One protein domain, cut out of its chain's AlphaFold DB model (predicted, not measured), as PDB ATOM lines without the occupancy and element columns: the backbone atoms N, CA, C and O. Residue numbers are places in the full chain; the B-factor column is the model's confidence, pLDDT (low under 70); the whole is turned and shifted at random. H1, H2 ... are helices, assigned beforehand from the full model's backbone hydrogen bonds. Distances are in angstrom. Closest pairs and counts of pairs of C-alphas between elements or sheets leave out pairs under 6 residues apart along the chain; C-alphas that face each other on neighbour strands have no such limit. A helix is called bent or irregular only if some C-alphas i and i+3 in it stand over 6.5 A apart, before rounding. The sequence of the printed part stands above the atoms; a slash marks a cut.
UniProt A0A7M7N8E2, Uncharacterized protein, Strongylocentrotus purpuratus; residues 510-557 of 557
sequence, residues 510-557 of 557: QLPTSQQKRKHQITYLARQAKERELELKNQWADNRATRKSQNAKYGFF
ATOM      1  N   GLN A 510     116.883 160.702 206.946       74.12
ATOM      2  CA  GLN A 510     116.546 160.655 205.517       74.12
ATOM      3  C   GLN A 510     115.055 160.934 205.261       74.12
ATOM      4  O   GLN A 510     114.644 161.154 204.117       74.12
ATOM      5  N   LEU A 511     114.218 160.941 206.306       86.06
ATOM      6  CA  LEU A 511     112.851 161.438 206.197       86.06
ATOM      7  C   LEU A 511     112.852 162.976 206.184       86.06
ATOM      8  O   LEU A 511     113.542 163.597 206.991       86.06
ATOM      9  N   PRO A 512     112.031 163.626 205.334       87.12
ATOM     10  CA  PRO A 512     111.918 165.077 205.353       87.12
ATOM     11  C   PRO A 512     111.476 165.599 206.728       87.12
ATOM     12  O   PRO A 512     110.389 165.271 207.213       87.12
ATOM     13  N   THR A 513     112.302 166.458 207.326       91.00
ATOM     14  CA  THR A 513     112.048 167.155 208.596       91.00
ATOM     15  C   THR A 513     110.724 167.932 208.543       91.00
ATOM     16  O   THR A 513     110.330 168.441 207.494       91.00
ATOM     17  N   SER A 514     110.039 168.112 209.680       89.75
ATOM     18  CA  SER A 514     108.757 168.847 209.760       89.75
ATOM     19  C   SER A 514     108.794 170.235 209.087       89.75
ATOM     20  O   SER A 514     107.903 170.588 208.310       89.75
ATOM     21  N   GLN A 515     109.881 170.999 209.268       90.88
ATOM     22  CA  GLN A 515     110.072 172.285 208.581       90.88
ATOM     23  C   GLN A 515     110.267 172.143 207.055       90.88
ATOM     24  O   GLN A 515     109.890 173.045 206.306       90.88
ATOM     25  N   GLN A 516     110.831 171.028 206.579       91.56
ATOM     26  CA  GLN A 516     110.984 170.726 205.150       91.56
ATOM     27  C   GLN A 516     109.637 170.380 204.510       91.56
ATOM     28  O   GLN A 516     109.349 170.891 203.429       91.56
ATOM     29  N   LYS A 517     108.785 169.616 205.215       93.25
ATOM     30  CA  LYS A 517     107.386 169.369 204.825       93.25
ATOM     31  C   LYS A 517     106.606 170.688 204.738       93.25
ATOM     32  O   LYS A 517     106.083 171.021 203.680       93.25
ATOM     33  N   ARG A 518     106.609 171.493 205.813       93.12
ATOM     34  CA  ARG A 518     105.858 172.767 205.905       93.12
ATOM     35  C   ARG A 518     106.279 173.814 204.867       93.12
ATOM     36  O   ARG A 518     105.446 174.596 204.429       93.12
ATOM     37  N   LYS A 519     107.565 173.871 204.506       96.50
ATOM     38  CA  LYS A 519     108.099 174.828 203.519       96.50
ATOM     39  C   LYS A 519     108.172 174.265 202.092       96.50
ATOM     40  O   LYS A 519     108.756 174.927 201.241       96.50
ATOM     41  N   HIS A 520     107.648 173.060 201.838       92.69
ATOM     42  CA  HIS A 520     107.751 172.363 200.549       92.69
ATOM     43  C   HIS A 520     109.185 172.354 199.982       92.69
ATOM     44  O   HIS A 520     109.422 172.675 198.820       92.69
ATOM     45  N   GLN A 521     110.167 172.029 200.827       96.50
ATOM     46  CA  GLN A 521     111.571 172.013 200.409       96.50
ATOM     47  C   GLN A 521     111.842 170.876 199.417       96.50
ATOM     48  O   GLN A 521     111.142 169.864 199.415       96.50
ATOM     49  N   ILE A 522     112.902 171.022 198.618       93.75
ATOM     50  CA  ILE A 522     113.253 170.101 197.524       93.75
ATOM     51  C   ILE A 522     113.315 168.640 198.003       93.75
ATOM     52  O   ILE A 522     112.770 167.773 197.337       93.75
ATOM     53  N   THR A 523     113.867 168.364 199.189       93.06
ATOM     54  CA  THR A 523     113.902 167.013 199.787       93.06
ATOM     55  C   THR A 523     112.509 166.408 200.003       93.06
ATOM     56  O   THR A 523     112.303 165.220 199.768       93.06
ATOM     57  N   TYR A 524     111.533 167.218 200.429       94.06
ATOM     58  CA  TYR A 524     110.146 166.776 200.584       94.06
ATOM     59  C   TYR A 524     109.469 166.573 199.225       94.06
ATOM     60  O   TYR A 524     108.828 165.546 199.018       94.06
ATOM     61  N   LEU A 525     109.655 167.510 198.291       95.56
ATOM     62  CA  LEU A 525     109.082 167.424 196.947       95.56
ATOM     63  C   LEU A 525     109.644 166.244 196.145       95.56
ATOM     64  O   LEU A 525     108.879 165.558 195.483       95.56
ATOM     65  N   ALA A 526     110.946 165.966 196.241       92.88
ATOM     66  CA  ALA A 526     111.581 164.824 195.587       92.88
ATOM     67  C   ALA A 526     111.026 163.493 196.112       92.88
ATOM     68  O   ALA A 526     110.697 162.613 195.321       92.88
ATOM     69  N   ARG A 527     110.838 163.368 197.436       89.75
ATOM     70  CA  ARG A 527     110.155 162.206 198.022       89.75
ATOM     71  C   ARG A 527     108.705 162.102 197.546       89.75
ATOM     72  O   ARG A 527     108.298 161.035 197.117       89.75
ATOM     73  N   GLN A 528     107.946 163.196 197.591       93.00
ATOM     74  CA  GLN A 528     106.541 163.211 197.171       93.00
ATOM     75  C   GLN A 528     106.370 162.904 195.672       93.00
ATOM     76  O   GLN A 528     105.371 162.306 195.275       93.00
ATOM     77  N   ALA A 529     107.331 163.313 194.840       91.94
ATOM     78  CA  ALA A 529     107.377 162.976 193.424       91.94
ATOM     79  C   ALA A 529     107.685 161.489 193.219       91.94
ATOM     80  O   ALA A 529     106.962 160.844 192.472       91.94
ATOM     81  N   LYS A 530     108.678 160.936 193.929       89.88
ATOM     82  CA  LYS A 530     109.027 159.508 193.878       89.88
ATOM     83  C   LYS A 530     107.876 158.600 194.335       89.88
ATOM     84  O   LYS A 530     107.562 157.619 193.673       89.88
ATOM     85  N   GLU A 531     107.212 158.963 195.429       86.38
ATOM     86  CA  GLU A 531     106.049 158.244 195.965       86.38
ATOM     87  C   GLU A 531     104.895 158.219 194.942       86.38
ATOM     88  O   GLU A 531     104.317 157.165 194.680       86.38
ATOM     89  N   ARG A 532     104.639 159.349 194.258       92.06
ATOM     90  CA  ARG A 532     103.688 159.406 193.132       92.06
ATOM     91  C   ARG A 532     104.154 158.686 191.872       92.06
ATOM     92  O   ARG A 532     103.312 158.183 191.139       92.06
ATOM     93  N   GLU A 533     105.448 158.671 191.576       90.31
ATOM     94  CA  GLU A 533     106.001 157.948 190.428       90.31
ATOM     95  C   GLU A 533     105.742 156.446 190.572       90.31
ATOM     96  O   GLU A 533     105.262 155.820 189.630       90.31
ATOM     97  N   LEU A 534     105.966 155.891 191.768       87.81
ATOM     98  CA  LEU A 534     105.645 154.498 192.070       87.81
ATOM     99  C   LEU A 534     104.134 154.226 192.005       87.81
ATOM    100  O   LEU A 534     103.720 153.241 191.394       87.81
ATOM    101  N   GLU A 535     103.301 155.107 192.567       88.75
ATOM    102  CA  GLU A 535     101.841 154.983 192.465       88.75
ATOM    103  C   GLU A 535     101.381 154.961 190.994       88.75
ATOM    104  O   GLU A 535     100.640 154.067 190.587       88.75
ATOM    105  N   LEU A 536     101.880 155.887 190.167       89.50
ATOM    106  CA  LEU A 536     101.588 155.946 188.731       89.50
ATOM    107  C   LEU A 536     102.121 154.721 187.977       89.50
ATOM    108  O   LEU A 536     101.447 154.229 187.075       89.50
ATOM    109  N   LYS A 537     103.290 154.191 188.355       90.25
ATOM    110  CA  LYS A 537     103.862 152.962 187.785       90.25
ATOM    111  C   LYS A 537     102.969 151.752 188.059       90.25
ATOM    112  O   LYS A 537     102.649 151.023 187.121       90.25
ATOM    113  N   ASN A 538     102.498 151.595 189.296       89.31
ATOM    114  CA  ASN A 538     101.560 150.536 189.674       89.31
ATOM    115  C   ASN A 538     100.202 150.717 188.974       89.31
ATOM    116  O   ASN A 538      99.684 149.767 188.391       89.31
ATOM    117  N   GLN A 539      99.671 151.943 188.897       90.94
ATOM    118  CA  GLN A 539      98.462 152.233 188.116       90.94
ATOM    119  C   GLN A 539      98.646 151.937 186.616       90.94
ATOM    120  O   GLN A 539      97.723 151.437 185.972       90.94
ATOM    121  N   TRP A 540      99.810 152.210 186.019       90.69
ATOM    122  CA  TRP A 540     100.094 151.844 184.625       90.69
ATOM    123  C   TRP A 540     100.220 150.331 184.432       90.69
ATOM    124  O   TRP A 540      99.761 149.828 183.403       90.69
ATOM    125  N   ALA A 541     100.789 149.605 185.398       88.88
ATOM    126  CA  ALA A 541     100.830 148.147 185.392       88.88
ATOM    127  C   ALA A 541      99.412 147.552 185.451       88.88
ATOM    128  O   ALA A 541      99.053 146.786 184.557       88.88
ATOM    129  N   ASP A 542      98.573 147.998 186.394       89.88
ATOM    130  CA  ASP A 542      97.164 147.596 186.530       89.88
ATOM    131  C   ASP A 542      96.354 147.909 185.258       89.88
ATOM    132  O   ASP A 542      95.646 147.048 184.730       89.88
ATOM    133  N   ASN A 543      96.501 149.113 184.691       94.06
ATOM    134  CA  ASN A 543      95.832 149.495 183.442       94.06
ATOM    135  C   ASN A 543      96.308 148.652 182.244       94.06
ATOM    136  O   ASN A 543      95.513 148.313 181.362       94.06
ATOM    137  N   ARG A 544      97.597 148.288 182.193       92.88
ATOM    138  CA  ARG A 544      98.155 147.428 181.139       92.88
ATOM    139  C   ARG A 544      97.712 145.974 181.301       92.88
ATOM    140  O   ARG A 544      97.409 145.341 180.293       92.88
ATOM    141  N   ALA A 545      97.642 145.462 182.528       88.69
ATOM    142  CA  ALA A 545      97.112 144.136 182.838       88.69
ATOM    143  C   ALA A 545      95.615 144.050 182.510       88.69
ATOM    144  O   ALA A 545      95.194 143.125 181.822       88.69
ATOM    145  N   THR A 546      94.837 145.070 182.880       91.62
ATOM    146  CA  THR A 546      93.413 145.195 182.528       91.62
ATOM    147  C   THR A 546      93.219 145.218 181.015       91.62
ATOM    148  O   THR A 546      92.401 144.463 180.497       91.62
ATOM    149  N   ARG A 547      94.022 146.002 180.277       92.44
ATOM    150  CA  ARG A 547      93.975 146.008 178.807       92.44
ATOM    151  C   ARG A 547      94.348 144.650 178.214       92.44
ATOM    152  O   ARG A 547      93.649 144.194 177.326       92.44
ATOM    153  N   LYS A 548      95.393 143.977 178.714       90.75
ATOM    154  CA  LYS A 548      95.746 142.609 178.285       90.75
ATOM    155  C   LYS A 548      94.614 141.608 178.550       90.75
ATOM    156  O   LYS A 548      94.327 140.792 177.685       90.75
ATOM    157  N   SER A 549      93.966 141.692 179.710       89.00
ATOM    158  CA  SER A 549      92.828 140.846 180.087       89.00
ATOM    159  C   SER A 549      91.614 141.086 179.181       89.00
ATOM    160  O   SER A 549      91.027 140.137 178.671       89.00
ATOM    161  N   GLN A 550      91.289 142.350 178.887       92.69
ATOM    162  CA  GLN A 550      90.247 142.713 177.920       92.69
ATOM    163  C   GLN A 550      90.588 142.217 176.510       92.69
ATOM    164  O   GLN A 550      89.770 141.552 175.886       92.69
ATOM    165  N   ASN A 551      91.804 142.480 176.032       93.31
ATOM    166  CA  ASN A 551      92.310 141.992 174.752       93.31
ATOM    167  C   ASN A 551      92.155 140.467 174.624       93.31
ATOM    168  O   ASN A 551      91.539 140.006 173.668       93.31
ATOM    169  N   ALA A 552      92.606 139.702 175.624       91.31
ATOM    170  CA  ALA A 552      92.452 138.248 175.665       91.31
ATOM    171  C   ALA A 552      90.976 137.807 175.697       91.31
ATOM    172  O   ALA A 552      90.594 136.908 174.952       91.31
ATOM    173  N   LYS A 553      90.125 138.475 176.491       94.19
ATOM    174  CA  LYS A 553      88.674 138.209 176.560       94.19
ATOM    175  C   LYS A 553      87.967 138.394 175.211       94.19
ATOM    176  O   LYS A 553      86.972 137.723 174.960       94.19
ATOM    177  N   TYR A 554      88.463 139.296 174.366       93.81
ATOM    178  CA  TYR A 554      87.896 139.596 173.048       93.81
ATOM    179  C   TYR A 554      88.727 139.045 171.870       93.81
ATOM    180  O   TYR A 554      88.425 139.358 170.724       93.81
ATOM    181  N   GLY A 555      89.753 138.222 172.128       92.00
ATOM    182  CA  GLY A 555      90.570 137.579 171.089       92.00
ATOM    183  C   GLY A 555      91.519 138.504 170.309       92.00
ATOM    184  O   GLY A 555      91.997 138.119 169.244       92.00
ATOM    185  N   PHE A 556      91.805 139.710 170.810       76.81
ATOM    186  CA  PHE A 556      92.767 140.634 170.199       76.81
ATOM    187  C   PHE A 556      94.181 140.369 170.734       76.81
ATOM    188  O   PHE A 556      94.492 140.756 171.864       76.81
ATOM    189  N   PHE A 557      95.031 139.742 169.921       70.69
ATOM    190  CA  PHE A 557      96.439 139.463 170.239       70.69
ATOM    191  C   PHE A 557      97.374 140.607 169.817       70.69
ATOM    192  O   PHE A 557      97.160 141.169 168.720       70.69
TER     193      PHE A 557
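AT A GLANCE: This is residues 510 to 557 of the 557 residues of an uncharacterized protein of Strongylocentrotus purpuratus (UniProt A0A7M7N8E2). One long straight helix, H2, makes nearly the whole length of this rod, and at its first end a small head is formed by the short helix H1 and the turn that leads from it into H2. Most of H2 sticks out from this head with nothing beside it, residues 529 to 547 standing free. The printed part has 48 residues with two named helices, H1 and then H2, and no named strand, and its class is all helix. It is extended, with a radius of gyration of the C-alphas of 17.9 A, and the C-alphas span 55 by 16 by 12 A.

HOW THE PARTS SIT: H1, residues 514 to 518, is joined by a tight link of 3 residues to H2, residues 522 to 553. The two touch only at the corner by their link, with 4 pairs of C-alphas within 8 A. The closest C-alphas of the two helices are those of Lys 517 and Tyr 524, 5.7 A apart. H2 touches H1 with residues 522 to 524 alone, and their centres are 26.6 A apart. In both H1 and H2 every pair of backbone O of residue i and N of residue i+4 is within hydrogen-bond range.

IN THESE COORDINATES: The printed part begins at Gln 510, with its C-alpha at (116.546, 160.655, 205.517). H1 runs from Ser 514, C-alpha at (108.757, 168.847, 209.760), to Arg 518 and measures 6.2 A from first to last C-alpha. H2 runs from Ile 522, C-alpha at (113.253, 170.101, 197.524), to Lys 553, C-alpha at (88.674, 138.209, 176.560), a length of 45.4 A over 32 residues. Neither helix is bent or irregular.

THE WHOLE: The two C-alphas farthest apart are those of Gln 515 and Gly 555, at 54.7 A. Residues 549 to 555, of which 549 to 553 belong to H2, also stand free. The printed part has no cut and ends at Phe 557, the chain's last residue. The mean pLDDT of the printed part is 90.3, and no printed residue is under 70.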